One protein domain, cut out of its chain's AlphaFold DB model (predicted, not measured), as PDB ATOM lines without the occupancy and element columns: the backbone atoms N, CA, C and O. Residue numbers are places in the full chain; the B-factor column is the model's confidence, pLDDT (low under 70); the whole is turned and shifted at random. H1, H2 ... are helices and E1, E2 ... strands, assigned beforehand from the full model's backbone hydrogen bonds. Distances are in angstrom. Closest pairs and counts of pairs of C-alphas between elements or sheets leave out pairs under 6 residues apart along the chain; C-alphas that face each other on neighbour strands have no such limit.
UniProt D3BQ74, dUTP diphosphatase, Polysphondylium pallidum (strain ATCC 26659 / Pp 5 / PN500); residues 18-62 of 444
ATOM      1  N   VAL A  18       8.958   8.262  79.123       90.44
ATOM      2  CA  VAL A  18       9.036   8.963  80.400       90.44
ATOM      3  C   VAL A  18       8.099   8.289  81.388       90.44
ATOM      4  O   VAL A  18       7.031   7.790  81.016       90.44
ATOM      5  N   ARG A  19       8.505   8.257  82.655       90.44
ATOM      6  CA  ARG A  19       7.678   7.750  83.743       90.44
ATOM      7  C   ARG A  19       6.655   8.811  84.117       90.44
ATOM      8  O   ARG A  19       7.008   9.967  84.354       90.44
ATOM      9  N   VAL A  20       5.398   8.406  84.174       89.50
ATOM     10  CA  VAL A  20       4.250   9.257  84.479       89.50
ATOM     11  C   VAL A  20       3.427   8.653  85.602       89.50
ATOM     12  O   VAL A  20       3.469   7.442  85.828       89.50
ATOM     13  N   GLU A  21       2.674   9.495  86.298       89.62
ATOM     14  CA  GLU A  21       1.679   9.067  87.282       89.62
ATOM     15  C   GLU A  21       0.260   9.221  86.707       89.62
ATOM     16  O   GLU A  21       0.015  10.030  85.820       89.62
ATOM     17  N   CYS A  22      -0.684   8.397  87.151       84.50
ATOM     18  CA  CYS A  22      -2.095   8.542  86.815       84.50
ATOM     19  C   CYS A  22      -2.761   9.491  87.819       84.50
ATOM     20  O   CYS A  22      -2.828   9.168  89.006       84.50
ATOM     21  N   ASP A  23      -3.318  10.601  87.338       81.19
ATOM     22  CA  ASP A  23      -3.988  11.610  88.171       81.19
ATOM     23  C   ASP A  23      -5.372  11.158  88.680       81.19
ATOM     24  O   ASP A  23      -5.867  11.676  89.672       81.19
ATOM     25  N   SER A  24      -6.021  10.206  88.000       80.00
ATOM     26  CA  SER A  24      -7.433   9.871  88.242       80.00
ATOM     27  C   SER A  24      -7.651   8.852  89.367       80.00
ATOM     28  O   SER A  24      -8.540   9.033  90.186       80.00
ATOM     29  N   LYS A  25      -6.865   7.769  89.407       81.69
ATOM     30  CA  LYS A  25      -6.933   6.699  90.430       81.69
ATOM     31  C   LYS A  25      -8.336   6.106  90.716       81.69
ATOM     32  O   LYS A  25      -8.498   5.421  91.714       81.69
ATOM     33  N   VAL A  26      -9.316   6.277  89.820       74.44
ATOM     34  CA  VAL A  26     -10.717   5.818  89.999       74.44
ATOM     35  C   VAL A  26     -10.963   4.334  89.709       74.44
ATOM     36  O   VAL A  26     -12.033   3.818  89.997       74.44
ATOM     37  N   SER A  27     -10.013   3.643  89.076       74.62
ATOM     38  CA  SER A  27     -10.146   2.218  88.759       74.62
ATOM     39  C   SER A  27      -9.354   1.377  89.748       74.62
ATOM     40  O   SER A  27      -8.167   1.640  89.937       74.62
ATOM     41  N   ASP A  28      -9.931   0.271  90.222       80.50
ATOM     42  CA  ASP A  28      -9.206  -0.759  90.990       80.50
ATOM     43  C   ASP A  28      -8.018  -1.358  90.214       80.50
ATOM     44  O   ASP A  28      -7.113  -1.962  90.785       80.50
ATOM     45  N   LYS A  29      -7.993  -1.172  88.886       86.06
ATOM     46  CA  LYS A  29      -6.901  -1.569  87.985       86.06
ATOM     47  C   LYS A  29      -6.031  -0.380  87.555       86.06
ATOM     48  O   LYS A  29      -5.381  -0.437  86.509       86.06
ATOM     49  N   CYS A  30      -6.048   0.727  88.300       83.94
ATOM     50  CA  CYS A  30      -5.219   1.896  88.022       83.94
ATOM     51  C   CYS A  30      -3.743   1.497  87.924       83.94
ATOM     52  O   CYS A  30      -3.216   0.790  88.778       83.94
ATOM     53  N   ARG A  31      -3.046   1.998  86.898       86.81
ATOM     54  CA  ARG A  31      -1.613   1.717  86.731       86.81
ATOM     55  C   ARG A  31      -0.731   2.431  87.749       86.81
ATOM     56  O   ARG A  31       0.433   2.081  87.842       86.81
ATOM     57  N   ASN A  32      -1.266   3.409  88.483       87.19
ATOM     58  CA  ASN A  32      -0.540   4.308  89.383       87.19
ATOM     59  C   ASN A  32       0.635   5.007  88.693       87.19
ATOM     60  O   ASN A  32       0.466   6.141  88.265       87.19
ATOM     61  N   GLN A  33       1.771   4.339  88.503       91.38
ATOM     62  CA  GLN A  33       2.905   4.837  87.731       91.38
ATOM     63  C   GLN A  33       3.190   3.918  86.541       91.38
ATOM     64  O   GLN A  33       3.243   2.698  86.676       91.38
ATOM     65  N   TYR A  34       3.379   4.499  85.362       90.00
ATOM     66  CA  TYR A  34       3.676   3.752  84.141       90.00
ATOM     67  C   TYR A  34       4.551   4.573  83.195       90.00
ATOM     68  O   TYR A  34       4.810   5.748  83.435       90.00
ATOM     69  N   GLU A  35       5.039   3.951  82.126       90.31
ATOM     70  CA  GLU A  35       5.851   4.626  81.116       90.31
ATOM     71  C   GLU A  35       5.063   4.848  79.829       90.31
ATOM     72  O   GLU A  35       4.335   3.962  79.370       90.31
ATOM     73  N   MET A  36       5.241   6.020  79.224       87.25
ATOM     74  CA  MET A  36       4.722   6.323  77.891       87.25
ATOM     75  C   MET A  36       5.649   7.295  77.145       87.25
ATOM     76  O   MET A  36       6.425   8.000  77.792       87.25
ATOM     77  N   PRO A  37       5.629   7.327  75.800       90.06
ATOM     78  CA  PRO A  37       6.434   8.266  75.020       90.06
ATOM     79  C   PRO A  37       6.169   9.725  75.412       90.06
ATOM     80  O   PRO A  37       5.019  10.113  75.621       90.06
ATOM     81  N   HIS A  38       7.213  10.554  75.477       86.00
ATOM     82  CA  HIS A  38       7.084  11.960  75.872       86.00
ATOM     83  C   HIS A  38       6.110  12.734  74.977       86.00
ATOM     84  O   HIS A  38       5.256  13.457  75.494       86.00
ATOM     85  N   LYS A  39       6.148  12.513  73.659       84.62
ATOM     86  CA  LYS A  39       5.176  13.103  72.729       84.62
ATOM     87  C   LYS A  39       3.725  12.806  73.110       84.62
ATOM     88  O   LYS A  39       2.874  13.691  73.063       84.62
ATOM     89  N   ASP A  40       3.466  11.585  73.574       82.94
ATOM     90  CA  ASP A  40       2.129  11.159  73.959       82.94
ATOM     91  C   ASP A  40       1.733  11.844  75.265       82.94
ATOM     92  O   ASP A  40       0.583  12.234  75.393       82.94
ATOM     93  N   THR A  41       2.666  12.097  76.197       83.19
ATOM     94  CA  THR A  41       2.372  12.879  77.418       83.19
ATOM     95  C   THR A  41       1.942  14.312  77.118       83.19
ATOM     96  O   THR A  41       1.044  14.826  77.782       83.19
ATOM     97  N   VAL A  42       2.548  14.956  76.117       80.31
ATOM     98  CA  VAL A  42       2.202  16.329  75.721       80.31
ATOM     99  C   VAL A  42       0.811  16.360  75.086       80.31
ATOM    100  O   VAL A  42      -0.038  17.139  75.518       80.31
ATOM    101  N   LEU A  43       0.550  15.457  74.136       77.50
ATOM    102  CA  LEU A  43      -0.762  15.289  73.497       77.50
ATOM    103  C   LEU A  43      -1.860  14.948  74.512       77.50
ATOM    104  O   LEU A  43      -2.935  15.545  74.492       77.50
ATOM    105  N   PHE A  44      -1.593  14.021  75.436       77.12
ATOM    106  CA  PHE A  44      -2.572  13.610  76.441       77.12
ATOM    107  C   PHE A  44      -2.963  14.775  77.343       77.12
ATOM    108  O   PHE A  44      -4.148  14.988  77.583       77.12
ATOM    109  N   ARG A  45      -1.975  15.553  77.797       76.75
ATOM    110  CA  ARG A  45      -2.197  16.717  78.656       76.75
ATOM    111  C   ARG A  45      -2.942  17.833  77.927       76.75
ATOM    112  O   ARG A  45      -3.807  18.442  78.543       76.75
ATOM    113  N   ALA A  46      -2.663  18.067  76.644       70.69
ATOM    114  CA  ALA A  46      -3.427  19.023  75.840       70.69
ATOM    115  C   ALA A  46      -4.914  18.635  75.761       70.69
ATOM    116  O   ALA A  46      -5.783  19.481  75.935       70.69
ATOM    117  N   ASN A  47      -5.199  17.340  75.606       65.50
ATOM    118  CA  ASN A  47      -6.565  16.831  75.470       65.50
ATOM    119  C   ASN A  47      -7.306  16.625  76.808       65.50
ATOM    120  O   ASN A  47      -8.509  16.389  76.797       65.50
ATOM    121  N   HIS A  48      -6.616  16.686  77.955       65.38
ATOM    122  CA  HIS A  48      -7.185  16.383  79.280       65.38
ATOM    123  C   HIS A  48      -6.827  17.446  80.332       65.38
ATOM    124  O   HIS A  48      -6.462  17.114  81.463       65.38
ATOM    125  N   SER A  49      -6.880  18.730  79.960       69.75
ATOM    126  CA  SER A  49      -6.693  19.872  80.878       69.75
ATOM    127  C   SER A  49      -5.416  19.784  81.729       69.75
ATOM    128  O   SER A  49      -5.399  20.107  82.915       69.75
ATOM    129  N   GLY A  50      -4.330  19.293  81.135       72.25
ATOM    130  CA  GLY A  50      -3.032  19.175  81.788       72.25
ATOM    131  C   GLY A  50      -2.799  17.895  82.598       72.25
ATOM    132  O   GLY A  50      -1.699  17.776  83.148       72.25
ATOM    133  N   LYS A  51      -3.754  16.952  82.649       76.44
ATOM    134  CA  LYS A  51      -3.679  15.693  83.422       76.44
ATOM    135  C   LYS A  51      -3.238  14.483  82.579       76.44
ATOM    136  O   LYS A  51      -3.391  14.470  81.358       76.44
ATOM    137  N   ILE A  52      -2.710  13.448  83.236       81.88
ATOM    138  CA  ILE A  52      -2.361  12.141  82.657       81.88
ATOM    139  C   ILE A  52      -3.233  11.054  83.298       81.88
ATOM    140  O   ILE A  52      -3.233  10.865  84.512       81.88
ATOM    141  N   ILE A  53      -3.980  10.307  82.478       82.19
ATOM    142  CA  ILE A  53      -4.915   9.271  82.939       82.19
ATOM    143  C   ILE A  53      -4.560   7.936  82.277       82.19
ATOM    144  O   ILE A  53      -4.464   7.836  81.055       82.19
ATOM    145  N   CYS A  54      -4.388   6.878  83.076       84.12
ATOM    146  CA  CYS A  54      -4.089   5.552  82.538       84.12
ATOM    147  C   CYS A  54      -5.311   4.928  81.845       84.12
ATOM    148  O   CYS A  54      -6.452   5.213  82.201       84.12
ATOM    149  N   ILE A  55      -5.084   3.986  80.924       79.81
ATOM    150  CA  ILE A  55      -6.158   3.340  80.149       79.81
ATOM    151  C   ILE A  55      -7.236   2.667  81.013       79.81
ATOM    152  O   ILE A  55      -8.388   2.614  80.605       79.81
ATOM    153  N   HIS A  56      -6.896   2.155  82.201       83.12
ATOM    154  CA  HIS A  56      -7.875   1.518  83.088       83.12
ATOM    155  C   HIS A  56      -8.752   2.542  83.804       83.12
ATOM    156  O   HIS A  56      -9.954   2.334  83.884       83.12
ATOM    157  N   CYS A  57      -8.175   3.657  84.260       76.06
ATOM    158  CA  CYS A  57      -8.950   4.772  84.804       76.06
ATOM    159  C   CYS A  57      -9.785   5.427  83.708       76.06
ATOM    160  O   CYS A  57     -10.978   5.566  83.894       76.06
ATOM    161  N   SER A  58      -9.206   5.686  82.533       75.88
ATOM    162  CA  SER A  58      -9.942   6.190  81.370       75.88
ATOM    163  C   SER A  58     -11.107   5.266  81.002       75.88
ATOM    164  O   SER A  58     -12.218   5.740  80.842       75.88
ATOM    165  N   ARG A  59     -10.911   3.941  80.955       66.88
ATOM    166  CA  ARG A  59     -11.995   2.984  80.674       66.88
ATOM    167  C   ARG A  59     -13.013   2.840  81.800       66.88
ATOM    168  O   ARG A  59     -14.178   2.640  81.499       66.88
ATOM    169  N   ALA A  60     -12.599   2.924  83.061       64.12
ATOM    170  CA  ALA A  60     -13.524   2.940  84.193       64.12
ATOM    171  C   ALA A  60     -14.374   4.219  84.188       64.12
ATOM    172  O   ALA A  60     -15.563   4.159  84.471       64.12
ATOM    173  N   SER A  61     -13.793   5.340  83.757       58.09
ATOM    174  CA  SER A  61     -14.508   6.583  83.460       58.09
ATOM    175  C   SER A  61     -15.378   6.500  82.194       58.09
ATOM    176  O   SER A  61     -16.267   7.320  82.030       58.09
ATOM    177  N   VAL A  62     -15.139   5.520  81.310       45.47
ATOM    178  CA  VAL A  62     -15.836   5.286  80.022       45.47
ATOM    179  C   VAL A  62     -16.724   4.021  80.084       45.47
ATOM    180  O   VAL A  62     -17.168   3.490  79.070       45.47
TER     181      VAL A  62
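Overview. This is residues 18 to 62 of the 444 residues of the protein "dUTP diphosphatase" of Polysphondylium pallidum (strain ATCC 26659 / Pp 5 / PN500) (UniProt D3BQ74). A short two-stranded hairpin, E1 and E2, lies at one end of this small domain, with the long loop between its strands reaching to the other end, where H2 sits beside that loop. H1 follows directly from E2 at the hairpin's open end and turns off in a new direction there, and the stretch from H1 to H2, residues 48 to 54, passes through the middle of the domain, with the two helices apart. The printed part has 45 residues, with two named strands and two named helices in the order E1, E2, H1, H2; the sheet has the order E1, E2 and is antiparallel, and the class is mixed, helices and strands. The whole is compact, with a radius of gyration of the C-alphas of 9.8 A and spans of 27 by 19 by 12 A.

Arrangement. Strand E1, residues 18 to 21, and strand E2, residues 33 to 37, form a hairpin, antiparallel, with 140 degrees between their N-to-C directions. The C-alphas of Glu 21 and Gln 33 face each other at 4.4 A, and those of Arg 19 and Glu 35 at 4.5 A. Across the pair, N 20 and O 34 are within hydrogen-bond range at 2.8 A, and so are N 18 and O 36 at 2.9 A. Helix H1, residues 38 to 47, follows E2 by a tight link with 0 residues between them. The closest C-alphas of E1 and H1 are those of Val 18 and His 38, 5.8 A apart, and this is the one pair of the two elements within 8 A. Helix H2, residues 55 to 61, is apart from E1, from E2 and from H1. In H1 and H2 every O i to N i+4 pair is within hydrogen-bond range.

Along the chain. E2 is 13.6 A long from first to last C-alpha, and E1 is 10.1 A long, beginning at C-alpha 18 at (9.036, 8.963, 80.400). H1 measures 14.5 A from C-alpha 38 at (7.084, 11.960, 75.872) to C-alpha 47. H2 measures 9.5 A and ends at C-alpha 61 at (-14.508, 6.583, 83.460).

Size, cuts and confidence. The two C-alphas farthest apart are those of Asp 28 and Lys 39, 27.1 A, and the first and last printed C-alphas, of Val 18 and Val 62, are 25.1 A apart. The printed part has no cut. The link from E1 to E2 is long, with 11 residues, and the link from H1 to H2 is short, with 7. The mean pLDDT of the printed part is 79.5, and residues 47 to 49 and 59 to 62 are under 70, where the model's confidence is low.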